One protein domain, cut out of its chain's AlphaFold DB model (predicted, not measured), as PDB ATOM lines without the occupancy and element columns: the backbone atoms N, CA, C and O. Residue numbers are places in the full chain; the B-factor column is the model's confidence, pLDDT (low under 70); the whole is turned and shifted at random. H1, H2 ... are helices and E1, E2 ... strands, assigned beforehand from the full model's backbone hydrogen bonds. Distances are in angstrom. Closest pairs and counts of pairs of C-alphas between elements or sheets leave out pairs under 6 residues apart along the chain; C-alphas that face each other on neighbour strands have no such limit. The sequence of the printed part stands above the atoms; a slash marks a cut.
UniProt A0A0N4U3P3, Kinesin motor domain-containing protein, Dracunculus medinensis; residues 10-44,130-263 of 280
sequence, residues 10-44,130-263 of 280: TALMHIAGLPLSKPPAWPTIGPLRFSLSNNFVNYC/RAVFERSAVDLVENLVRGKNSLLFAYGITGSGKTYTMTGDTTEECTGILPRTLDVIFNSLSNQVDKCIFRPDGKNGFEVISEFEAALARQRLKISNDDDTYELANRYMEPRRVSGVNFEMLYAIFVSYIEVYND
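Overview. This is residues 10 to 44 and 130 to 263 of the 280 residues of the protein "Kinesin motor domain-containing protein" of Dracunculus medinensis (UniProt A0A0N4U3P3). A twisted sheet of four strands, E3 E2 E1 E6, makes a wall with H2, H3 and H4 over one face, and H1 sits at the end of H4 where that helix begins. Near the end of the sheet where E1 ends and E6 begins there is a small hairpin, E4 and E5, from which H5 leads away; residues 222 to 230 then stick out on the way to H6, and a long link returns to E6. The printed part has 169 residues, with six named helices and six named strands in the order E1 E2 H1 H2 E3 H3 H4 E4 E5 H5 H6 E6. The larger sheet is mixed, the sheet of E4 and E5 is antiparallel, and the class is mixed, helices and strands. The whole is compact, with a radius of gyration of the C-alphas of 17.5 A and spans of 53 by 37 by 35 A.

Along the chain. In the larger sheet, E3 holds residues 150 to 155 and is 16.6 A long, E2 holds residues 29 to 39 and is 29.1 A long, E1 holds residues 10 to 19 and is 29.5 A long, and E6, the longest strand, holds residues 249 to 261 and is 37.4 A long. E1 begins at C-alpha 10, (-14.846, -9.813, -8.098), and E6 ends at C-alpha 261, (-8.805, -18.857, -9.578). The helices H1, residues 130 to 136, H2, residues 138 to 145, and H3, residues 162 to 166, are short. H4, residues 177 to 188, is the longest helix, 16.1 A from C-alpha 177 at (-25.399, -3.855, -13.450). E4 is residues 198 to 200 and E5 residues 206 to 208. H5 is residues 211 to 221, 15.3 A long, and H6 is residues 229 to 234.

Arrangement. E1 and E2 form an antiparallel hairpin, with N 13 and O 34 within hydrogen-bond range at 2.8 A. E1 and E6 are antiparallel at 161 degrees, with N 14 and O 254 at 2.8 A. E3 and E2 are parallel at 8 degrees, with N 152 and O 35 at 2.9 A. E3 and E6 are the edge strands. With H2 and H4 on one face, the sheet makes two layers, a layer of helices over a layer of strands, and H3 is on the same face. H4 has a height over the sheet of 10.2 A and runs along the strands, at 5 degrees to E1 on the local plane. H2 has a height of 8.2 A, and H3, at 8.8 A, lies over E3. H4 is the hub. With residues 181 to 185 alone it touches H2, the closest C-alphas being those of Val 141 and Ile 185, 6.9 A apart, at a steep tilt of 47 degrees, the same way. H4 only just touches H1, with 3 pairs of C-alphas within 8 A, the closest those of Phe 133 and Ile 177 at 5.2 A, about perpendicular at 84 degrees. It also only just touches H3, with 3 such pairs, the closest those of Met 166 and Ile 177 at 4.9 A. H1 and H2 meet only through their link. In the hairpin of E4 and E5, N 199 and O 207 are within hydrogen-bond range at 2.9 A. The closest C-alphas of E4 and E6 are those of Phe 198 and Ala 252, 6.8 A apart. H5 and H6 are apart, touch no helix and are not on the larger sheet. Every O i to N i+4 pair is within hydrogen-bond range in H1, H2, H3, H4 and H6, and 6 of 7 in H5.

Size, cuts and confidence. The two C-alphas farthest apart are those of Cys 44 and Phe 212, at 57.1 A. Residues 45 to 129 are not printed, and C-alphas 44 and 130 are 30.4 A apart across this cut. The link from H6 to E6, residues 235 to 248, is long. Residues 222 to 230, of which 229 to 230 belong to H6, stand free. The mean pLDDT of the printed part is 81.0; residues 10 to 11, 17, 21 to 44 and 223 to 229 are under 70, and E2 has a mean of 47.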
ATOM      1  N   THR A  10     -14.244 -10.665  -9.124       68.60
ATOM      2  CA  THR A  10     -14.846  -9.813  -8.098       68.60
ATOM      3  C   THR A  10     -14.334  -8.379  -8.222       68.60
ATOM      4  O   THR A  10     -13.163  -8.100  -7.975       68.60
ATOM      5  N   ALA A  11     -15.219  -7.446  -8.558       68.48
ATOM      6  CA  ALA A  11     -14.966  -6.016  -8.457       68.48
ATOM      7  C   ALA A  11     -15.376  -5.523  -7.064       68.48
ATOM      8  O   ALA A  11     -16.535  -5.633  -6.665       68.48
ATOM      9  N   LEU A  12     -14.420  -4.978  -6.322       72.32
ATOM     10  CA  LEU A  12     -14.619  -4.358  -5.020       72.32
ATOM     11  C   LEU A  12     -14.433  -2.851  -5.170       72.32
ATOM     12  O   LEU A  12     -13.339  -2.380  -5.476       72.32
ATOM     13  N   MET A  13     -15.491  -2.096  -4.925       73.81
ATOM     14  CA  MET A  13     -15.469  -0.643  -4.896       73.81
ATOM     15  C   MET A  13     -15.447  -0.155  -3.453       73.81
ATOM     16  O   MET A  13     -16.212  -0.632  -2.610       73.81
ATOM     17  N   HIS A  14     -14.574   0.810  -3.186       74.98
ATOM     18  CA  HIS A  14     -14.394   1.419  -1.882       74.98
ATOM     19  C   HIS A  14     -14.697   2.912  -1.924       74.98
ATOM     20  O   HIS A  14     -14.157   3.626  -2.764       74.98
ATOM     21  N   ILE A  15     -15.523   3.399  -0.996       75.23
ATOM     22  CA  ILE A  15     -15.736   4.840  -0.800       75.23
ATOM     23  C   ILE A  15     -14.999   5.274   0.466       75.23
ATOM     24  O   ILE A  15     -15.286   4.777   1.558       75.23
ATOM     25  N   ALA A  16     -14.062   6.207   0.314       71.41
ATOM     26  CA  ALA A  16     -13.428   6.923   1.415       71.41
ATOM     27  C   ALA A  16     -14.154   8.256   1.640       71.41
ATOM     28  O   ALA A  16     -14.509   8.930   0.672       71.41
ATOM     29  N   GLY A  17     -14.376   8.632   2.904       69.01
ATOM     30  CA  GLY A  17     -15.088   9.856   3.274       69.01
ATOM     31  C   GLY A  17     -14.363  10.679   4.345       69.01
ATOM     32  O   GLY A  17     -13.897  10.113   5.334       69.01
ATOM     33  N   LEU A  18     -14.328  12.008   4.189       74.70
ATOM     34  CA  LEU A  18     -13.824  12.971   5.183       74.70
ATOM     35  C   LEU A  18     -14.885  14.047   5.497       74.70
ATOM     36  O   LEU A  18     -15.414  14.637   4.562       74.70
ATOM     37  N   PRO A  19     -15.202  14.357   6.767       73.62
ATOM     38  CA  PRO A  19     -16.145  15.430   7.097       73.62
ATOM     39  C   PRO A  19     -15.630  16.826   6.699       73.62
ATOM     40  O   PRO A  19     -14.488  17.164   6.996       73.62
ATOM     41  N   LEU A  20     -16.495  17.673   6.133       71.65
ATOM     42  CA  LEU A  20     -16.212  19.067   5.753       71.65
ATOM     43  C   LEU A  20     -15.809  19.946   6.948       71.65
ATOM     44  O   LEU A  20     -15.047  20.895   6.790       71.65
ATOM     45  N   SER A  21     -16.339  19.661   8.140       61.84
ATOM     46  CA  SER A  21     -16.240  20.538   9.314       61.84
ATOM     47  C   SER A  21     -15.223  20.091  10.370       61.84
ATOM     48  O   SER A  21     -15.162  20.698  11.441       61.84
ATOM     49  N   LYS A  22     -14.416  19.044  10.117       48.96
ATOM     50  CA  LYS A  22     -13.488  18.503  11.125       48.96
ATOM     51  C   LYS A  22     -12.018  18.565  10.694       48.96
ATOM     52  O   LYS A  22     -11.709  18.278   9.542       48.96
ATOM     53  N   PRO A  23     -11.099  18.909  11.620       42.35
ATOM     54  CA  PRO A  23      -9.671  18.969  11.329       42.35
ATOM     55  C   PRO A  23      -9.123  17.582  10.934       42.35
ATOM     56  O   PRO A  23      -9.671  16.573  11.386       42.35
ATOM     57  N   PRO A  24      -8.015  17.518  10.168       47.05
ATOM     58  CA  PRO A  24      -7.454  16.307   9.534       47.05
ATOM     59  C   PRO A  24      -6.978  15.182  10.485       47.05
ATOM     60  O   PRO A  24      -6.311  14.251  10.053       47.05
ATOM     61  N   ALA A  25      -7.317  15.237  11.776       40.92
ATOM     62  CA  ALA A  25      -6.897  14.290  12.812       40.92
ATOM     63  C   ALA A  25      -8.007  13.321  13.280       40.92
ATOM     64  O   ALA A  25      -7.815  12.601  14.260       40.92
ATOM     65  N   TRP A  26      -9.178  13.304  12.636       33.86
ATOM     66  CA  TRP A  26     -10.242  12.343  12.956       33.86
ATOM     67  C   TRP A  26     -10.091  11.072  12.116       33.86
ATOM     68  O   TRP A  26      -9.703  11.176  10.954       33.86
ATOM     69  N   PRO A  27     -10.398   9.882  12.668       34.69
ATOM     70  CA  PRO A  27     -10.284   8.638  11.924       34.69
ATOM     71  C   PRO A  27     -11.128   8.721  10.652       34.69
ATOM     72  O   PRO A  27     -12.328   9.006  10.714       34.69
ATOM     73  N   THR A  28     -10.483   8.479   9.510       43.78
ATOM     74  CA  THR A  28     -11.143   8.252   8.226       43.78
ATOM     75  C   THR A  28     -12.241   7.218   8.450       43.78
ATOM     76  O   THR A  28     -11.990   6.182   9.076       43.78
ATOM     77  N   ILE A  29     -13.468   7.488   7.987       47.39
ATOM     78  CA  ILE A  29     -14.501   6.449   7.982       47.39
ATOM     79  C   ILE A  29     -13.910   5.287   7.184       47.39
ATOM     80  O   ILE A  29     -13.453   5.485   6.057       47.39
ATOM     81  N   GLY A  30     -13.821   4.118   7.828       44.00
ATOM     82  CA  GLY A  30     -13.193   2.934   7.251       44.00
ATOM     83  C   GLY A  30     -13.768   2.616   5.867       44.00
ATOM     84  O   GLY A  30     -14.897   3.008   5.567       44.00
ATOM     85  N   PRO A  31     -13.005   1.917   5.018       47.66
ATOM     86  CA  PRO A  31     -13.366   1.727   3.622       47.66
ATOM     87  C   PRO A  31     -14.728   1.024   3.497       47.66
ATOM     88  O   PRO A  31     -14.875  -0.136   3.891       47.66
ATOM     89  N   LEU A  32     -15.717   1.721   2.939       45.22
ATOM     90  CA  LEU A  32     -17.037   1.155   2.650       45.22
ATOM     91  C   LEU A  32     -16.948   0.289   1.409       45.22
ATOM     92  O   LEU A  32     -16.487   0.784   0.393       45.22
ATOM     93  N   ARG A  33     -17.373  -0.972   1.471       50.07
ATOM     94  CA  ARG A  33     -17.188  -1.959   0.402       50.07
ATOM     95  C   ARG A  33     -18.486  -2.254  -0.332       50.07
ATOM     96  O   ARG A  33     -19.447  -2.736   0.264       50.07
ATOM     97  N   PHE A  34     -18.457  -2.063  -1.642       46.39
ATOM     98  CA  PHE A  34     -19.428  -2.608  -2.571       46.39
ATOM     99  C   PHE A  34     -18.756  -3.686  -3.407       46.39
ATOM    100  O   PHE A  34     -17.795  -3.412  -4.118       46.39
ATOM    101  N   SER A  35     -19.224  -4.920  -3.295       49.74
ATOM    102  CA  SER A  35     -18.624  -6.059  -3.978       49.74
ATOM    103  C   SER A  35     -19.581  -6.599  -5.027       49.74
ATOM    104  O   SER A  35     -20.671  -7.053  -4.688       49.74
ATOM    105  N   LEU A  36     -19.159  -6.601  -6.286       50.00
ATOM    106  CA  LEU A  36     -19.828  -7.295  -7.382       50.00
ATOM    107  C   LEU A  36     -18.970  -8.487  -7.770       50.00
ATOM    108  O   LEU A  36     -17.815  -8.307  -8.139       50.00
ATOM    109  N   SER A  37     -19.509  -9.698  -7.682       47.03
ATOM    110  CA  SER A  37     -18.752 -10.905  -8.013       47.03
ATOM    111  C   SER A  37     -19.481 -11.804  -9.001       47.03
ATOM    112  O   SER A  37     -20.642 -12.161  -8.817       47.03
ATOM    113  N   ASN A  38     -18.765 -12.227 -10.033       46.86
ATOM    114  CA  ASN A  38     -19.144 -13.300 -10.933       46.86
ATOM    115  C   ASN A  38     -18.619 -14.617 -10.360       46.86
ATOM    116  O   ASN A  38     -17.483 -14.985 -10.641       46.86
ATOM    117  N   ASN A  39     -19.428 -15.343  -9.586       40.83
ATOM    118  CA  ASN A  39     -19.017 -16.645  -9.064       40.83
ATOM    119  C   ASN A  39     -19.379 -17.755 -10.059       40.83
ATOM    120  O   ASN A  39     -20.545 -17.967 -10.400       40.83
ATOM    121  N   PHE A  40     -18.378 -18.533 -10.460       30.49
ATOM    122  CA  PHE A  40     -18.578 -19.846 -11.058       30.49
ATOM    123  C   PHE A  40     -18.387 -20.906  -9.982       30.49
ATOM    124  O   PHE A  40     -17.274 -21.158  -9.535       30.49
ATOM    125  N   VAL A  41     -19.469 -21.569  -9.589       28.62
ATOM    126  CA  VAL A  41     -19.361 -22.842  -8.876       28.62
ATOM    127  C   VAL A  41     -20.321 -23.811  -9.547       28.62
ATOM    128  O   VAL A  41     -21.497 -23.516  -9.708       28.62
ATOM    129  N   ASN A  42     -19.821 -24.956 -10.004       24.00
ATOM    130  CA  ASN A  42     -20.682 -26.057 -10.418       24.00
ATOM    131  C   ASN A  42     -21.057 -26.841  -9.158       24.00
ATOM    132  O   ASN A  42     -20.333 -27.757  -8.778       24.00
ATOM    133  N   TYR A  43     -22.178 -26.504  -8.521       26.76
ATOM    134  CA  TYR A  43     -22.846 -27.434  -7.612       26.76
ATOM    135  C   TYR A  43     -24.065 -28.032  -8.310       26.76
ATOM    136  O   TYR A  43     -24.978 -27.318  -8.725       26.76
ATOM    137  N   CYS A  44     -24.071 -29.362  -8.426       22.55
ATOM    138  CA  CYS A  44     -25.304 -30.119  -8.595       22.55
ATOM    139  C   CYS A  44     -26.193 -29.769  -7.398       22.55
ATOM    140  O   CYS A  44     -25.810 -30.032  -6.258       22.55
ATOM    141  N   ARG A 130     -32.226  -2.841 -17.604       96.96
ATOM    142  CA  ARG A 130     -32.698  -1.764 -16.737       96.96
ATOM    143  C   ARG A 130     -33.551  -2.297 -15.587       96.96
ATOM    144  O   ARG A 130     -33.235  -2.000 -14.444       96.96
ATOM    145  N   ALA A 131     -34.568  -3.117 -15.861       97.09
ATOM    146  CA  ALA A 131     -35.414  -3.711 -14.818       97.09
ATOM    147  C   ALA A 131     -34.581  -4.546 -13.831       97.09
ATOM    148  O   ALA A 131     -34.709  -4.411 -12.611       97.09
ATOM    149  N   VAL A 132     -33.637  -5.326 -14.367       97.04
ATOM    150  CA  VAL A 132     -32.704  -6.136 -13.576       97.04
ATOM    151  C   VAL A 132     -31.829  -5.279 -12.662       97.04
ATOM    152  O   VAL A 132     -31.693  -5.588 -11.476       97.04
ATOM    153  N   PHE A 133     -31.269  -4.181 -13.174       97.28
ATOM    154  CA  PHE A 133     -30.500  -3.222 -12.382       97.28
ATOM    155  C   PHE A 133     -31.350  -2.562 -11.290       97.28
ATOM    156  O   PHE A 133     -30.932  -2.520 -10.129       97.28
ATOM    157  N   GLU A 134     -32.544  -2.086 -11.648       96.83
ATOM    158  CA  GLU A 134     -33.436  -1.369 -10.741       96.83
ATOM    159  C   GLU A 134     -33.814  -2.205  -9.518       96.83
ATOM    160  O   GLU A 134     -33.764  -1.701  -8.397       96.83
ATOM    161  N   ARG A 135     -34.121  -3.490  -9.715       95.40
ATOM    162  CA  ARG A 135     -34.533  -4.390  -8.633       95.40
ATOM    163  C   ARG A 135     -33.364  -4.992  -7.853       95.40
ATOM    164  O   ARG A 135     -33.527  -5.254  -6.665       95.40
ATOM    165  N   SER A 136     -32.218  -5.226  -8.500       94.01
ATOM    166  CA  SER A 136     -31.115  -5.998  -7.898       94.01
ATOM    167  C   SER A 136     -30.022  -5.140  -7.260       94.01
ATOM    168  O   SER A 136     -29.326  -5.617  -6.369       94.01
ATOM    169  N   ALA A 137     -29.813  -3.904  -7.728       94.47
ATOM    170  CA  ALA A 137     -28.621  -3.128  -7.373       94.47
ATOM    171  C   ALA A 137     -28.905  -1.749  -6.769       94.47
ATOM    172  O   ALA A 137     -28.081  -1.257  -6.003       94.47
ATOM    173  N   VAL A 138     -30.048  -1.121  -7.059       94.96
ATOM    174  CA  VAL A 138     -30.327   0.255  -6.598       94.96
ATOM    175  C   VAL A 138     -30.319   0.362  -5.074       94.96
ATOM    176  O   VAL A 138     -29.624   1.222  -4.536       94.96
ATOM    177  N   ASP A 139     -30.981  -0.558  -4.370       92.82
ATOM    178  CA  ASP A 139     -30.986  -0.593  -2.900       92.82
ATOM    179  C   ASP A 139     -29.582  -0.819  -2.320       92.82
ATOM    180  O   ASP A 139     -29.218  -0.275  -1.273       92.82
ATOM    181  N   LEU A 140     -28.751  -1.592  -3.022       92.76
ATOM    182  CA  LEU A 140     -27.369  -1.840  -2.631       92.76
ATOM    183  C   LEU A 140     -26.516  -0.569  -2.760       92.76
ATOM    184  O   LEU A 140     -25.642  -0.338  -1.919       92.76
ATOM    185  N   VAL A 141     -26.777   0.252  -3.783       92.94
ATOM    186  CA  VAL A 141     -26.142   1.563  -3.980       92.94
ATOM    187  C   VAL A 141     -26.637   2.578  -2.949       92.94
ATOM    188  O   VAL A 141     -25.825   3.311  -2.387       92.94
ATOM    189  N   GLU A 142     -27.932   2.584  -2.616       92.93
ATOM    190  CA  GLU A 142     -28.464   3.389  -1.506       92.93
ATOM    191  C   GLU A 142     -27.791   3.046  -0.171       92.93
ATOM    192  O   GLU A 142     -27.430   3.929   0.608       92.93
ATOM    193  N   ASN A 143     -27.605   1.753   0.098       91.02
ATOM    194  CA  ASN A 143     -26.887   1.282   1.276       91.02
ATOM    195  C   ASN A 143     -25.436   1.779   1.274       91.02
ATOM    196  O   ASN A 143     -24.975   2.295   2.293       91.02
ATOM    197  N   LEU A 144     -24.755   1.704   0.128       89.64
ATOM    198  CA  LEU A 144     -23.378   2.163  -0.022       89.64
ATOM    199  C   LEU A 144     -23.219   3.654   0.302       89.64
ATOM    200  O   LEU A 144     -22.378   4.013   1.128       89.64
ATOM    201  N   VAL A 145     -24.055   4.525  -0.277       89.88
ATOM    202  CA  VAL A 145     -23.976   5.977  -0.022       89.88
ATOM    203  C   VAL A 145     -24.358   6.362   1.411       89.88
ATOM    204  O   VAL A 145     -23.941   7.412   1.897       89.88
ATOM    205  N   ARG A 146     -25.110   5.502   2.111       88.80
ATOM    206  CA  ARG A 146     -25.454   5.642   3.538       88.80
ATOM    207  C   ARG A 146     -24.407   5.042   4.481       88.80
ATOM    208  O   ARG A 146     -24.629   5.012   5.691       88.80
ATOM    209  N   GLY A 147     -23.284   4.550   3.963       85.70
ATOM    210  CA  GLY A 147     -22.217   3.994   4.790       85.70
ATOM    211  C   GLY A 147     -22.393   2.528   5.175       85.70
ATOM    212  O   GLY A 147     -21.883   2.108   6.213       85.70
ATOM    213  N   LYS A 148     -23.107   1.738   4.367       87.77
ATOM    214  CA  LYS A 148     -23.254   0.288   4.553       87.77
ATOM    215  C   LYS A 148     -22.536  -0.481   3.448       87.77
ATOM    216  O   LYS A 148     -22.462  -0.036   2.310       87.77
ATOM    217  N   ASN A 149     -22.041  -1.665   3.792       88.40
ATOM    218  CA  ASN A 149     -21.444  -2.568   2.813       88.40
ATOM    219  C   ASN A 149     -22.536  -3.346   2.077       88.40
ATOM    220  O   ASN A 149     -23.515  -3.762   2.696       88.40
ATOM    221  N   SER A 150     -22.316  -3.595   0.790       89.16
ATOM    222  CA  SER A 150     -23.236  -4.352  -0.060       89.16
ATOM    223  C   SER A 150     -22.475  -5.376  -0.899       89.16
ATOM    224  O   SER A 150     -21.330  -5.145  -1.295       89.16
ATOM    225  N   LEU A 151     -23.112  -6.513  -1.169       90.47
ATOM    226  CA  LEU A 151     -22.519  -7.627  -1.902       90.47
ATOM    227  C   LEU A 151     -23.554  -8.230  -2.849       90.47
ATOM    228  O   LEU A 151     -24.622  -8.644  -2.405       90.47
ATOM    229  N   LEU A 152     -23.219  -8.298  -4.135       92.21
ATOM    230  CA  LEU A 152     -24.037  -8.923  -5.168       92.21
ATOM    231  C   LEU A 152     -23.216  -9.967  -5.917       92.21
ATOM    232  O   LEU A 152     -22.081  -9.720  -6.329       92.21
ATOM    233  N   PHE A 153     -23.822 -11.137  -6.099       91.23
ATOM    234  CA  PHE A 153     -23.241 -12.253  -6.827       91.23
ATOM    235  C   PHE A 153     -24.071 -12.582  -8.063       91.23
ATOM    236  O   PHE A 153     -25.287 -12.730  -7.969       91.23
ATOM    237  N   ALA A 154     -23.408 -12.800  -9.196       90.67
ATOM    238  CA  ALA A 154     -23.988 -13.519 -10.321       90.67
ATOM    239  C   ALA A 154     -23.540 -14.984 -10.279       90.67
ATOM    240  O   ALA A 154     -22.346 -15.276 -10.184       90.67
ATOM    241  N   TYR A 155     -24.501 -15.904 -10.370       90.57
ATOM    242  CA  TYR A 155     -24.279 -17.348 -10.292       90.57
ATOM    243  C   TYR A 155     -24.968 -18.087 -11.444       90.57
ATOM    244  O   TYR A 155     -26.002 -17.654 -11.946       90.57
ATOM    245  N   GLY A 156     -24.381 -19.205 -11.883       88.86
ATOM    246  CA  GLY A 156     -24.900 -20.025 -12.977       88.86
ATOM    247  C   GLY A 156     -23.807 -20.708 -13.797       88.86
ATOM    248  O   GLY A 156     -22.611 -20.491 -13.588       88.86
ATOM    249  N   ILE A 157     -24.211 -21.511 -14.778       86.68
ATOM    250  CA  ILE A 157     -23.302 -22.208 -15.700       86.68
ATOM    251  C   ILE A 157     -22.722 -21.267 -16.770       86.68
ATOM    252  O   ILE A 157     -23.166 -20.129 -16.941       86.68
ATOM    253  N   THR A 158     -21.701 -21.705 -17.505       87.29
ATOM    254  CA  THR A 158     -21.210 -20.963 -18.682       87.29
ATOM    255  C   THR A 158     -22.336 -20.794 -19.703       87.29
ATOM    256  O   THR A 158     -23.082 -21.733 -19.954       87.29
ATOM    257  N   GLY A 159     -22.475 -19.591 -20.266       87.46
ATOM    258  CA  GLY A 159     -23.535 -19.276 -21.229       87.46
ATOM    259  C   GLY A 159     -24.893 -18.907 -20.616       87.46
ATOM    260  O   GLY A 159     -25.767 -18.480 -21.353       87.46
ATOM    261  N   SER A 160     -25.073 -18.968 -19.290       90.83
ATOM    262  CA  SER A 160     -26.358 -18.633 -18.639       90.83
ATOM    263  C   SER A 160     -26.664 -17.129 -18.527       90.83
ATOM    264  O   SER A 160     -27.550 -16.743 -17.774       90.83
ATOM    265  N   GLY A 161     -25.883 -16.254 -19.169       92.25
ATOM    266  CA  GLY A 161     -26.098 -14.801 -19.116       92.25
ATOM    267  C   GLY A 161     -25.506 -14.056 -17.907       92.25
ATOM    268  O   GLY A 161     -25.827 -12.886 -17.720       92.25
ATOM    269  N   LYS A 162     -24.613 -14.663 -17.104       90.49
ATOM    270  CA  LYS A 162     -23.934 -13.966 -15.981       90.49
ATOM    271  C   LYS A 162     -23.191 -12.699 -16.425       90.49
ATOM    272  O   LYS A 162     -23.476 -11.616 -15.929       90.49
ATOM    273  N   THR A 163     -22.280 -12.832 -17.394       91.24
ATOM    274  CA  THR A 163     -21.482 -11.715 -17.930       91.24
ATOM    275  C   THR A 163     -22.363 -10.655 -18.583       91.24
ATOM    276  O   THR A 163     -22.131  -9.468 -18.387       91.24
ATOM    277  N   TYR A 164     -23.416 -11.074 -19.292       93.95
ATOM    278  CA  TYR A 164     -24.411 -10.157 -19.847       93.95
ATOM    279  C   TYR A 164     -25.121  -9.370 -18.737       93.95
ATOM    280  O   TYR A 164     -25.193  -8.154 -18.794       93.95
ATOM    281  N   THR A 165     -25.568 -10.040 -17.675       94.76
ATOM    282  CA  THR A 165     -26.230  -9.394 -16.530       94.76
ATOM    283  C   THR A 165     -25.309  -8.410 -15.811       94.76
ATOM    284  O   THR A 165     -25.731  -7.317 -15.433       94.76
ATOM    285  N   MET A 166     -24.046  -8.787 -15.612       93.90
ATOM    286  CA  MET A 166     -23.121  -8.003 -14.801       93.90
ATOM    287  C   MET A 166     -22.449  -6.877 -15.567       93.90
ATOM    288  O   MET A 166     -22.470  -5.745 -15.097       93.90
ATOM    289  N   THR A 167     -21.899  -7.165 -16.740       92.48
ATOM    290  CA  THR A 167     -21.180  -6.188 -17.564       92.48
ATOM    291  C   THR A 167     -22.061  -5.710 -18.708       92.48
ATOM    292  O   THR A 167     -22.303  -4.512 -18.835       92.48
ATOM    293  N   GLY A 168     -22.606  -6.648 -19.483       92.19
ATOM    294  CA  GLY A 168     -23.412  -6.324 -20.654       92.19
ATOM    295  C   GLY A 168     -22.591  -5.730 -21.800       92.19
ATOM    296  O   GLY A 168     -21.409  -6.039 -21.937       92.19
ATOM    297  N   ASP A 169     -23.244  -4.905 -22.614       91.79
ATOM    298  CA  ASP A 169     -22.640  -4.138 -23.717       91.79
ATOM    299  C   ASP A 169     -22.717  -2.627 -23.415       91.79
ATOM    300  O   ASP A 169     -23.185  -2.219 -22.358       91.79
ATOM    301  N   THR A 170     -22.278  -1.783 -24.338       92.51
ATOM    302  CA  THR A 170     -22.221  -0.325 -24.214       92.51
ATOM    303  C   THR A 170     -23.538   0.385 -24.548       92.51
ATOM    304  O   THR A 170     -23.650   1.579 -24.284       92.51
ATOM    305  N   THR A 171     -24.550  -0.297 -25.099       95.16
ATOM    306  CA  THR A 171     -25.847   0.316 -25.464       95.16
ATOM    307  C   THR A 171     -26.802   0.441 -24.273       95.16
ATOM    308  O   THR A 171     -26.653  -0.261 -23.268       95.16
ATOM    309  N   GLU A 172     -27.828   1.293 -24.375       95.45
ATOM    310  CA  GLU A 172     -28.822   1.485 -23.306       95.45
ATOM    311  C   GLU A 172     -29.539   0.186 -22.922       95.45
ATOM    312  O   GLU A 172     -29.768  -0.075 -21.742       95.45
ATOM    313  N   GLU A 173     -29.874  -0.658 -23.889       95.52
ATOM    314  CA  GLU A 173     -30.640  -1.886 -23.680       95.52
ATOM    315  C   GLU A 173     -29.779  -3.002 -23.085       95.52
ATOM    316  O   GLU A 173     -30.286  -3.868 -22.367       95.52
ATOM    317  N   CYS A 174     -28.473  -2.971 -23.363       95.19
ATOM    318  CA  CYS A 174     -27.543  -4.049 -23.053       95.19
ATOM    319  C   CYS A 174     -26.585  -3.732 -21.896       95.19
ATOM    320  O   CYS A 174     -26.003  -4.667 -21.352       95.19
ATOM    321  N   THR A 175     -26.451  -2.476 -21.459       96.02
ATOM    322  CA  THR A 175     -25.572  -2.090 -20.335       96.02
ATOM    323  C   THR A 175     -25.980  -2.785 -19.036       96.02
ATOM    324  O   THR A 175     -27.119  -2.631 -18.586       96.02
ATOM    325  N   GLY A 176     -25.056  -3.542 -18.432       95.33
ATOM    326  CA  GLY A 176     -25.283  -4.363 -17.238       95.33
ATOM    327  C   GLY A 176     -25.229  -3.623 -15.906       95.33
ATOM    328  O   GLY A 176     -25.121  -2.401 -15.832       95.33
ATOM    329  N   ILE A 177     -25.323  -4.389 -14.818       95.88
ATOM    330  CA  ILE A 177     -25.399  -3.855 -13.450       95.88
ATOM    331  C   ILE A 177     -24.137  -3.073 -13.054       95.88
ATOM    332  O   ILE A 177     -24.261  -2.020 -12.434       95.88
ATOM    333  N   LEU A 178     -22.935  -3.567 -13.370       94.14
ATOM    334  CA  LEU A 178     -21.659  -2.959 -12.967       94.14
ATOM    335  C   LEU A 178     -21.492  -1.528 -13.519       94.14
ATOM    336  O   LEU A 178     -21.354  -0.617 -12.699       94.14
ATOM    337  N   PRO A 179     -21.543  -1.284 -14.846       93.83
ATOM    338  CA  PRO A 179     -21.422   0.072 -15.390       93.83
ATOM    339  C   PRO A 179     -22.522   1.019 -14.888       93.83
ATOM    340  O   PRO A 179     -22.204   2.126 -14.456       93.83
ATOM    341  N   ARG A 180     -23.789   0.573 -14.816       96.05
ATOM    342  CA  ARG A 180     -24.882   1.394 -14.247       96.05
ATOM    343  C   ARG A 180     -24.643   1.747 -12.786       96.05
ATOM    344  O   ARG A 180     -24.903   2.869 -12.368       96.05
ATOM    345  N   THR A 181     -24.144   0.798 -11.999       95.86
ATOM    346  CA  THR A 181     -23.837   1.022 -10.583       95.86
ATOM    347  C   THR A 181     -22.777   2.104 -10.421       95.86
ATOM    348  O   THR A 181     -22.955   3.009  -9.608       95.86
ATOM    349  N   LEU A 182     -21.703   2.041 -11.215       94.12
ATOM    350  CA  LEU A 182     -20.661   3.065 -11.208       94.12
ATOM    351  C   LEU A 182     -21.249   4.436 -11.553       94.12
ATOM    352  O   LEU A 182     -21.061   5.375 -10.780       94.12
ATOM    353  N   ASP A 183     -22.019   4.535 -12.637       95.07
ATOM    354  CA  ASP A 183     -22.668   5.784 -13.049       95.07
ATOM    355  C   ASP A 183     -23.543   6.373 -11.936       95.07
ATOM    356  O   ASP A 183     -23.383   7.539 -11.576       95.07
ATOM    357  N   VAL A 184     -24.413   5.569 -11.313       96.03
ATOM    358  CA  VAL A 184     -25.283   6.042 -10.223       96.03
ATOM    359  C   VAL A 184     -24.478   6.508  -9.015       96.03
ATOM    360  O   VAL A 184     -24.833   7.522  -8.407       96.03
ATOM    361  N   ILE A 185     -23.386   5.826  -8.662       93.94
ATOM    362  CA  ILE A 185     -22.525   6.245  -7.548       93.94
ATOM    363  C   ILE A 185     -21.865   7.590  -7.862       93.94
ATOM    364  O   ILE A 185     -21.986   8.524  -7.066       93.94
ATOM    365  N   PHE A 186     -21.236   7.726  -9.033       93.35
ATOM    366  CA  PHE A 186     -20.604   8.980  -9.453       93.35
ATOM    367  C   PHE A 186     -21.616  10.127  -9.581       93.35
ATOM    368  O   PHE A 186     -21.316  11.249  -9.176       93.35
ATOM    369  N   ASN A 187     -22.831   9.855 -10.059       94.09
ATOM    370  CA  ASN A 187     -23.897  10.850 -10.169       94.09
ATOM    371  C   ASN A 187     -24.456  11.295  -8.811       94.09
ATOM    372  O   ASN A 187     -24.969  12.411  -8.696       94.09
ATOM    373  N   SER A 188     -24.411  10.425  -7.800       93.69
ATOM    374  CA  SER A 188     -24.996  10.688  -6.480       93.69
ATOM    375  C   SER A 188     -24.024  11.396  -5.537       93.69
ATOM    376  O   SER A 188     -24.442  12.222  -4.730       93.69
ATOM    377  N   LEU A 189     -22.723  11.114  -5.641       91.12
ATOM    378  CA  LEU A 189     -21.701  11.762  -4.821       91.12
ATOM    379  C   LEU A 189     -21.291  13.109  -5.433       91.12
ATOM    380  O   LEU A 189     -20.450  13.158  -6.327       91.12
ATOM    381  N   SER A 190     -21.852  14.216  -4.938       85.65
ATOM    382  CA  SER A 190     -21.543  15.567  -5.443       85.65
ATOM    383  C   SER A 190     -20.201  16.131  -4.963       85.65
ATOM    384  O   SER A 190     -19.592  16.942  -5.652       85.65
ATOM    385  N   ASN A 191     -19.736  15.716  -3.784       88.12
ATOM    386  CA  ASN A 191     -18.580  16.302  -3.101       88.12
ATOM    387  C   ASN A 191     -17.313  15.452  -3.298       88.12
ATOM    388  O   ASN A 191     -16.672  15.039  -2.329       88.12
ATOM    389  N   GLN A 192     -16.992  15.115  -4.546       87.49
ATOM    390  CA  GLN A 192     -15.804  14.322  -4.866       87.49
ATOM    391  C   GLN A 192     -14.543  15.180  -4.770       87.49
ATOM    392  O   GLN A 192     -14.513  16.306  -5.262       87.49
ATOM    393  N   VAL A 193     -13.505  14.643  -4.136       90.56
ATOM    394  CA  VAL A 193     -12.202  15.307  -4.057       90.56
ATOM    395  C   VAL A 193     -11.330  14.952  -5.254       90.56
ATOM    396  O   VAL A 193     -11.483  13.892  -5.866       90.56
ATOM    397  N   ASP A 194     -10.361  15.814  -5.546       90.32
ATOM    398  CA  ASP A 194      -9.329  15.515  -6.527       90.32
ATOM    399  C   ASP A 194      -8.558  14.233  -6.168       90.32
ATOM    400  O   ASP A 194      -8.344  13.883  -5.000       90.32
ATOM    401  N   LYS A 195      -8.071  13.539  -7.205       88.76
ATOM    402  CA  LYS A 195      -7.211  12.358  -7.043       88.76
ATOM    403  C   LYS A 195      -6.029  12.665  -6.108       88.76
ATOM    404  O   LYS A 195      -5.532  13.791  -6.063       88.76
ATOM    405  N   CYS A 196      -5.541  11.639  -5.415       88.61
ATOM    406  CA  CYS A 196      -4.388  11.691  -4.503       88.61
ATOM    407  C   CYS A 196      -4.599  12.418  -3.164       88.61
ATOM    408  O   CYS A 196      -3.677  12.398  -2.356       88.61
ATOM    409  N   ILE A 197      -5.768  13.013  -2.895       90.66
ATOM    410  CA  ILE A 197      -6.077  13.542  -1.552       90.66
ATOM    411  C   ILE A 197      -6.220  12.393  -0.551       90.66
ATOM    412  O   ILE A 197      -5.639  12.435   0.529       90.66
ATOM    413  N   PHE A 198      -6.940  11.339  -0.935       88.74
ATOM    414  CA  PHE A 198      -6.916  10.063  -0.227       88.74
ATOM    415  C   PHE A 198      -5.883   9.141  -0.872       88.74
ATOM    416  O   PHE A 198      -5.815   9.040  -2.103       88.74
ATOM    417  N   ARG A 199      -5.120   8.426  -0.048       85.17
ATOM    418  CA  ARG A 199      -4.176   7.401  -0.498       85.17
ATOM    419  C   ARG A 199      -4.338   6.123   0.329       85.17
ATOM    420  O   ARG A 199      -4.474   6.220   1.545       85.17
ATOM    421  N   PRO A 200      -4.324   4.929  -0.292       86.12
ATOM    422  CA  PRO A 200      -4.298   3.673   0.451       86.12
ATOM    423  C   PRO A 200      -3.054   3.573   1.345       86.12
ATOM    424  O   PRO A 200      -1.942   3.825   0.885       86.12
ATOM    425  N   ASP A 201      -3.225   3.155   2.599       86.67
ATOM    426  CA  ASP A 201      -2.144   3.050   3.599       86.67
ATOM    427  C   ASP A 201      -1.403   1.689   3.596       86.67
ATOM    428  O   ASP A 201      -0.523   1.437   4.422       86.67
ATOM    429  N   GLY A 202      -1.787   0.777   2.693       82.43
ATOM    430  CA  GLY A 202      -1.264  -0.594   2.611       82.43
ATOM    431  C   GLY A 202      -1.812  -1.564   3.669       82.43
ATOM    432  O   GLY A 202      -1.438  -2.734   3.679       82.43
ATOM    433  N   LYS A 203      -2.714  -1.116   4.546       85.09
ATOM    434  CA  LYS A 203      -3.346  -1.897   5.624       85.09
ATOM    435  C   LYS A 203      -4.873  -1.895   5.511       85.09
ATOM    436  O   LYS A 203      -5.573  -2.062   6.509       85.09
ATOM    437  N   ASN A 204      -5.388  -1.742   4.285       80.21
ATOM    438  CA  ASN A 204      -6.817  -1.598   3.998       80.21
ATOM    439  C   ASN A 204      -7.447  -0.388   4.726       80.21
ATOM    440  O   ASN A 204      -8.595  -0.436   5.164       80.21
ATOM    441  N   GLY A 205      -6.687   0.695   4.866       83.04
ATOM    442  CA  GLY A 205      -7.148   2.012   5.282       83.04
ATOM    443  C   GLY A 205      -6.770   3.081   4.256       83.04
ATOM    444  O   GLY A 205      -6.212   2.795   3.193       83.04
ATOM    445  N   PHE A 206      -7.094   4.329   4.589       86.64
ATOM    446  CA  PHE A 206      -6.763   5.496   3.780       86.64
ATOM    447  C   PHE A 206      -6.170   6.599   4.651       86.64
ATOM    448  O   PHE A 206      -6.742   6.951   5.688       86.64
ATOM    449  N   GLU A 207      -5.063   7.167   4.188       88.31
ATOM    450  CA  GLU A 207      -4.491   8.405   4.708       88.31
ATOM    451  C   GLU A 207      -4.985   9.604   3.889       88.31
ATOM    452  O   GLU A 207      -5.247   9.486   2.687       88.31
ATOM    453  N   VAL A 208      -5.124  10.754   4.551       88.69
ATOM    454  CA  VAL A 208      -5.434  12.035   3.905       88.69
ATOM    455  C   VAL A 208      -4.149  12.842   3.814       88.69
ATOM    456  O   VAL A 208      -3.485  13.084   4.821       88.69
ATOM    457  N   ILE A 209      -3.814  13.250   2.600       87.72
ATOM    458  CA  ILE A 209      -2.583  13.960   2.267       87.72
ATOM    459  C   ILE A 209      -2.890  15.446   2.076       87.72
ATOM    460  O   ILE A 209      -4.006  15.827   1.716       87.72
ATOM    461  N   SER A 210      -1.902  16.306   2.335       89.47
ATOM    462  CA  SER A 210      -2.046  17.745   2.107       89.47
ATOM    463  C   SER A 210      -2.320  18.066   0.633       89.47
ATOM    464  O   SER A 210      -1.823  17.391  -0.268       89.47
ATOM    465  N   GLU A 211      -3.058  19.148   0.370       90.39
ATOM    466  CA  GLU A 211      -3.391  19.563  -1.002       90.39
ATOM    467  C   GLU A 211      -2.138  19.768  -1.873       90.39
ATOM    468  O   GLU A 211      -2.117  19.407  -3.048       90.39
ATOM    469  N   PHE A 212      -1.059  20.289  -1.279       91.91
ATOM    470  CA  PHE A 212       0.220  20.495  -1.958       91.91
ATOM    471  C   PHE A 212       0.862  19.174  -2.413       91.91
ATOM    472  O   PHE A 212       1.259  19.032  -3.572       91.91
ATOM    473  N   GLU A 213       0.940  18.190  -1.518       92.03
ATOM    474  CA  GLU A 213       1.503  16.873  -1.830       92.03
ATOM    475  C   GLU A 213       0.612  16.094  -2.808       92.03
ATOM    476  O   GLU A 213       1.119  15.462  -3.739       92.03
ATOM    477  N   ALA A 214      -0.713  16.196  -2.658       91.33
ATOM    478  CA  ALA A 214      -1.678  15.599  -3.575       91.33
ATOM    479  C   ALA A 214      -1.553  16.192  -4.992       91.33
ATOM    480  O   ALA A 214      -1.527  15.443  -5.972       91.33
ATOM    481  N   ALA A 215      -1.390  17.513  -5.119       91.49
ATOM    482  CA  ALA A 215      -1.171  18.180  -6.403       91.49
ATOM    483  C   ALA A 215       0.119  17.708  -7.097       91.49
ATOM    484  O   ALA A 215       0.103  17.417  -8.299       91.49
ATOM    485  N   LEU A 216       1.215  17.556  -6.343       91.80
ATOM    486  CA  LEU A 216       2.474  17.016  -6.866       91.80
ATOM    487  C   LEU A 216       2.317  15.560  -7.339       91.80
ATOM    488  O   LEU A 216       2.842  15.186  -8.390       91.80
ATOM    489  N   ALA A 217       1.571  14.737  -6.596       88.67
ATOM    490  CA  ALA A 217       1.281  13.357  -6.981       88.67
ATOM    491  C   ALA A 217       0.432  13.276  -8.264       88.67
ATOM    492  O   ALA A 217       0.755  12.499  -9.166       88.67
ATOM    493  N   ARG A 218      -0.590  14.132  -8.410       89.20
ATOM    494  CA  ARG A 218      -1.418  14.214  -9.630       89.20
ATOM    495  C   ARG A 218      -0.599  14.558 -10.871       89.20
ATOM    496  O   ARG A 218      -0.873  14.019 -11.941       89.20
ATOM    497  N   GLN A 219       0.412  15.419 -10.746       86.93
ATOM    498  CA  GLN A 219       1.293  15.763 -11.867       86.93
ATOM    499  C   GLN A 219       2.070  14.545 -12.391       86.93
ATOM    500  O   GLN A 219       2.274  14.431 -13.597       86.93
ATOM    501  N   ARG A 220       2.450  13.611 -11.510       85.37
ATOM    502  CA  ARG A 220       3.143  12.368 -11.890       85.37
ATOM    503  C   ARG A 220       2.225  11.376 -12.610       85.37
ATOM    504  O   ARG A 220       2.688  10.673 -13.498       85.37
ATOM    505  N   LEU A 221       0.933  11.348 -12.268       80.69
ATOM    506  CA  LEU A 221      -0.054  10.442 -12.877       80.69
ATOM    507  C   LEU A 221      -0.487  10.843 -14.294       80.69
ATOM    508  O   LEU A 221      -0.931   9.992 -15.054       80.69
ATOM    509  N   LYS A 222      -0.381  12.122 -14.675       70.55
ATOM    510  CA  LYS A 222      -0.814  12.594 -16.008       70.55
ATOM    511  C   LYS A 222       0.003  12.024 -17.174       70.55
ATOM    512  O   LYS A 222      -0.355  12.250 -18.319       70.55
ATOM    513  N   ILE A 223       1.083  11.300 -16.894       60.26
ATOM    514  CA  ILE A 223       2.019  10.797 -17.902       60.26
ATOM    515  C   ILE A 223       1.527   9.468 -18.529       60.26
ATOM    516  O   ILE A 223       2.135   9.002 -19.485       60.26
ATOM    517  N   SER A 224       0.425   8.861 -18.052       58.90
ATOM    518  CA  SER A 224       0.135   7.441 -18.335       58.90
ATOM    519  C   SER A 224      -1.208   7.057 -18.985       58.90
ATOM    520  O   SER A 224      -1.448   5.862 -19.081       58.90
ATOM    521  N   ASN A 225      -2.097   7.961 -19.422       56.59
ATOM    522  CA  ASN A 225      -3.460   7.556 -19.832       56.59
ATOM    523  C   ASN A 225      -3.954   8.245 -21.116       56.59
ATOM    524  O   ASN A 225      -4.520   9.328 -21.002       56.59
ATOM    525  N   ASP A 226      -3.814   7.617 -22.290       56.49
ATOM    526  CA  ASP A 226      -4.372   8.176 -23.540       56.49
ATOM    527  C   ASP A 226      -5.023   7.167 -24.520       56.49
ATOM    528  O   ASP A 226      -5.465   7.589 -25.583       56.49
ATOM    529  N   ASP A 227      -5.164   5.871 -24.194       59.49
ATOM    530  CA  ASP A 227      -5.509   4.862 -25.229       59.49
ATOM    531  C   ASP A 227      -6.989   4.394 -25.304       59.49
ATOM    532  O   ASP A 227      -7.431   3.979 -26.369       59.49
ATOM    533  N   ASP A 228      -7.823   4.541 -24.260       59.86
ATOM    534  CA  ASP A 228      -9.168   3.900 -24.212       59.86
ATOM    535  C   ASP A 228     -10.371   4.860 -24.374       59.86
ATOM    536  O   ASP A 228     -11.449   4.669 -23.806       59.86
ATOM    537  N   THR A 229     -10.218   5.946 -25.131       68.65
ATOM    538  CA  THR A 229     -11.206   7.044 -25.107       68.65
ATOM    539  C   THR A 229     -12.485   6.788 -25.908       68.65
ATOM    540  O   THR A 229     -13.537   7.286 -25.514       68.65
ATOM    541  N   TYR A 230     -12.449   6.034 -27.012       74.31
ATOM    542  CA  TYR A 230     -13.586   6.015 -27.943       74.31
ATOM    543  C   TYR A 230     -14.796   5.221 -27.431       74.31
ATOM    544  O   TYR A 230     -15.910   5.744 -27.423       74.31
ATOM    545  N   GLU A 231     -14.608   3.976 -26.989       73.51
ATOM    546  CA  GLU A 231     -15.717   3.168 -26.458       73.51
ATOM    547  C   GLU A 231     -16.260   3.763 -25.158       73.51
ATOM    548  O   GLU A 231     -17.472   3.883 -24.978       73.51
ATOM    549  N   LEU A 232     -15.366   4.230 -24.281       79.99
ATOM    550  CA  LEU A 232     -15.753   4.863 -23.025       79.99
ATOM    551  C   LEU A 232     -16.528   6.172 -23.247       79.99
ATOM    552  O   LEU A 232     -17.414   6.484 -22.457       79.99
ATOM    553  N   ALA A 233     -16.221   6.927 -24.307       82.29
ATOM    554  CA  ALA A 233     -16.939   8.153 -24.652       82.29
ATOM    555  C   ALA A 233     -18.323   7.894 -25.268       82.29
ATOM    556  O   ALA A 233     -19.201   8.746 -25.142       82.29
ATOM    557  N   ASN A 234     -18.520   6.749 -25.928       88.47
ATOM    558  CA  ASN A 234     -19.755   6.433 -26.654       88.47
ATOM    559  C   ASN A 234     -20.670   5.431 -25.935       88.47
ATOM    560  O   ASN A 234     -21.734   5.097 -26.456       88.47
ATOM    561  N   ARG A 235     -20.290   4.951 -24.747       93.28
ATOM    562  CA  ARG A 235     -21.156   4.086 -23.942       93.28
ATOM    563  C   ARG A 235     -22.380   4.837 -23.416       93.28
ATOM    564  O   ARG A 235     -22.339   6.036 -23.143       93.28
ATOM    565  N   TYR A 236     -23.444   4.093 -23.158       95.44
ATOM    566  CA  TYR A 236     -24.574   4.552 -22.374       95.44
ATOM    567  C   TYR A 236     -24.147   4.902 -20.941       95.44
ATOM    568  O   TYR A 236     -23.332   4.203 -20.326       95.44
ATOM    569  N   MET A 237     -24.726   5.979 -20.410       95.28
ATOM    570  CA  MET A 237     -24.537   6.430 -19.033       95.28
ATOM    571  C   MET A 237     -25.880   6.462 -18.309       95.28
ATOM    572  O   MET A 237     -26.807   7.141 -18.747       95.28
ATOM    573  N   GLU A 238     -25.978   5.763 -17.183       96.14
ATOM    574  CA  GLU A 238     -27.202   5.738 -16.378       96.14
ATOM    575  C   GLU A 238     -27.423   7.098 -15.685       96.14
ATOM    576  O   GLU A 238     -26.589   7.502 -14.875       96.14
ATOM    577  N   PRO A 239     -28.533   7.821 -15.934       96.06
ATOM    578  CA  PRO A 239     -28.748   9.164 -15.380       96.06
ATOM    579  C   PRO A 239     -29.211   9.177 -13.912       96.06
ATOM    580  O   PRO A 239     -29.291  10.242 -13.293       96.06
ATOM    581  N   ARG A 240     -29.577   8.019 -13.350       96.19
ATOM    582  CA  ARG A 240     -30.167   7.907 -12.011       96.19
ATOM    583  C   ARG A 240     -29.239   8.442 -10.910       96.19
ATOM    584  O   ARG A 240     -28.020   8.292 -10.950       96.19
ATOM    585  N   ARG A 241     -29.858   9.021  -9.876       95.32
ATOM    586  CA  ARG A 241     -29.236   9.407  -8.600       95.32
ATOM    587  C   ARG A 241     -29.994   8.772  -7.443       95.32
ATOM    588  O   ARG A 241     -31.214   8.637  -7.517       95.32
ATOM    589  N   VAL A 242     -29.282   8.422  -6.379       94.02
ATOM    590  CA  VAL A 242     -29.866   7.897  -5.140       94.02
ATOM    591  C   VAL A 242     -29.904   8.948  -4.032       94.02
ATOM    592  O   VAL A 242     -29.133   9.907  -4.023       94.02
ATOM    593  N   SER A 243     -30.817   8.759  -3.079       90.63
ATOM    594  CA  SER A 243     -30.976   9.630  -1.911       90.63
ATOM    595  C   SER A 243     -30.195   9.118  -0.692       90.63
ATOM    596  O   SER A 243     -29.869   7.936  -0.587       90.63
ATOM    597  N   GLY A 244     -29.932   9.996   0.281       87.66
ATOM    598  CA  GLY A 244     -29.292   9.625   1.552       87.66
ATOM    599  C   GLY A 244     -27.775   9.817   1.605       87.66
ATOM    600  O   GLY A 244     -27.154   9.393   2.575       87.66
ATOM    601  N   VAL A 245     -27.191  10.473   0.599       88.68
ATOM    602  CA  VAL A 245     -25.793  10.924   0.616       88.68
ATOM    603  C   VAL A 245     -25.608  11.966   1.722       88.68
ATOM    604  O   VAL A 245     -26.405  12.898   1.844       88.68
ATOM    605  N   ASN A 246     -24.542  11.841   2.515       87.59
ATOM    606  CA  ASN A 246     -24.190  12.861   3.496       87.59
ATOM    607  C   ASN A 246     -23.422  14.008   2.813       87.59
ATOM    608  O   ASN A 246     -22.262  13.840   2.433       87.59
ATOM    609  N   PHE A 247     -24.062  15.168   2.664       87.05
ATOM    610  CA  PHE A 247     -23.463  16.359   2.047       87.05
ATOM    611  C   PHE A 247     -22.424  17.059   2.931       87.05
ATOM    612  O   PHE A 247     -21.706  17.927   2.447       87.05
ATOM    613  N   GLU A 248     -22.299  16.674   4.201       87.89
ATOM    614  CA  GLU A 248     -21.242  17.159   5.093       87.89
ATOM    615  C   GLU A 248     -19.922  16.402   4.907       87.89
ATOM    616  O   GLU A 248     -18.985  16.611   5.672       87.89
ATOM    617  N   MET A 249     -19.834  15.509   3.920       86.83
ATOM    618  CA  MET A 249     -18.661  14.683   3.650       86.83
ATOM    619  C   MET A 249     -18.081  14.990   2.268       86.83
ATOM    620  O   MET A 249     -18.803  15.288   1.316       86.83
ATOM    621  N   LEU A 250     -16.764  14.877   2.182       88.97
ATOM    622  CA  LEU A 250     -15.952  14.802   0.978       88.97
ATOM    623  C   LEU A 250     -15.674  13.334   0.661       88.97
ATOM    624  O   LEU A 250     -15.388  12.572   1.583       88.97
ATOM    625  N   TYR A 251     -15.716  12.945  -0.612       90.39
ATOM    626  CA  TYR A 251     -15.609  11.545  -1.025       90.39
ATOM    627  C   TYR A 251     -14.478  11.300  -2.021       90.39
ATOM    628  O   TYR A 251     -14.233  12.113  -2.909       90.39
ATOM    629  N   ALA A 252     -13.853  10.131  -1.929       89.71
ATOM    630  CA  ALA A 252     -13.054   9.549  -3.002       89.71
ATOM    631  C   ALA A 252     -13.480   8.103  -3.251       89.71
ATOM    632  O   ALA A 252     -13.806   7.364  -2.320       89.71
ATOM    633  N   ILE A 253     -13.462   7.711  -4.521       90.75
ATOM    634  CA  ILE A 253     -13.819   6.372  -4.977       90.75
ATOM    635  C   ILE A 253     -12.540   5.629  -5.353       90.75
ATOM    636  O   ILE A 253     -11.732   6.121  -6.139       90.75
ATOM    637  N   PHE A 254     -12.398   4.421  -4.827       89.91
ATOM    638  CA  PHE A 254     -11.353   3.471  -5.177       89.91
ATOM    639  C   PHE A 254     -11.998   2.198  -5.710       89.91
ATOM    640  O   PHE A 254     -13.099   1.828  -5.303       89.91
ATOM    641  N   VAL A 255     -11.320   1.523  -6.629       90.02
ATOM    642  CA  VAL A 255     -11.772   0.253  -7.191       90.02
ATOM    643  C   VAL A 255     -10.605  -0.717  -7.132       90.02
ATOM    644  O   VAL A 255      -9.472  -0.353  -7.431       90.02
ATOM    645  N   SER A 256     -10.895  -1.945  -6.733       88.76
ATOM    646  CA  SER A 256     -10.006  -3.095  -6.846       88.76
ATOM    647  C   SER A 256     -10.728  -4.164  -7.650       88.76
ATOM    648  O   SER A 256     -11.941  -4.339  -7.508       88.76
ATOM    649  N   TYR A 257     -10.000  -4.854  -8.520       89.95
ATOM    650  CA  TYR A 257     -10.573  -5.892  -9.360       89.95
ATOM    651  C   TYR A 257      -9.763  -7.165  -9.175       89.95
ATOM    652  O   TYR A 257      -8.594  -7.214  -9.527       89.95
ATOM    653  N   ILE A 258     -10.368  -8.160  -8.535       89.86
ATOM    654  CA  ILE A 258      -9.682  -9.364  -8.074       89.86
ATOM    655  C   ILE A 258     -10.293 -10.572  -8.771       89.86
ATOM    656  O   ILE A 258     -11.511 -10.722  -8.805       89.86
ATOM    657  N   GLU A 259      -9.457 -11.466  -9.278       87.70
ATOM    658  CA  GLU A 259      -9.872 -12.782  -9.746       87.70
ATOM    659  C   GLU A 259      -9.453 -13.847  -8.737       87.70
ATOM    660  O   GLU A 259      -8.295 -13.915  -8.329       87.70
ATOM    661  N   VAL A 260     -10.392 -14.697  -8.334       88.09
ATOM    662  CA  VAL A 260     -10.105 -15.901  -7.557       88.09
ATOM    663  C   VAL A 260     -10.132 -17.084  -8.514       88.09
ATOM    664  O   VAL A 260     -11.182 -17.450  -9.052       88.09
ATOM    665  N   TYR A 261      -8.968 -17.690  -8.722       84.43
ATOM    666  CA  TYR A 261      -8.805 -18.857  -9.578       84.43
ATOM    667  C   TYR A 261      -7.941 -19.902  -8.879       84.43
ATOM    668  O   TYR A 261      -6.796 -19.636  -8.518       84.43
ATOM    669  N   ASN A 262      -8.499 -21.105  -8.705       88.98
ATOM    670  CA  ASN A 262      -7.832 -22.231  -8.046       88.98
ATOM    671  C   ASN A 262      -7.276 -21.872  -6.649       88.98
ATOM    672  O   ASN A 262      -6.102 -22.097  -6.369       88.98
ATOM    673  N   ASP A 263      -8.119 -21.254  -5.812       88.07
ATOM    674  CA  ASP A 263      -7.798 -20.761  -4.459       88.07
ATOM    675  C   ASP A 263      -6.665 -19.714  -4.380       88.07
ATOM    676  O   ASP A 263      -6.182 -19.390  -3.296       88.07
TER     677      ASP A 263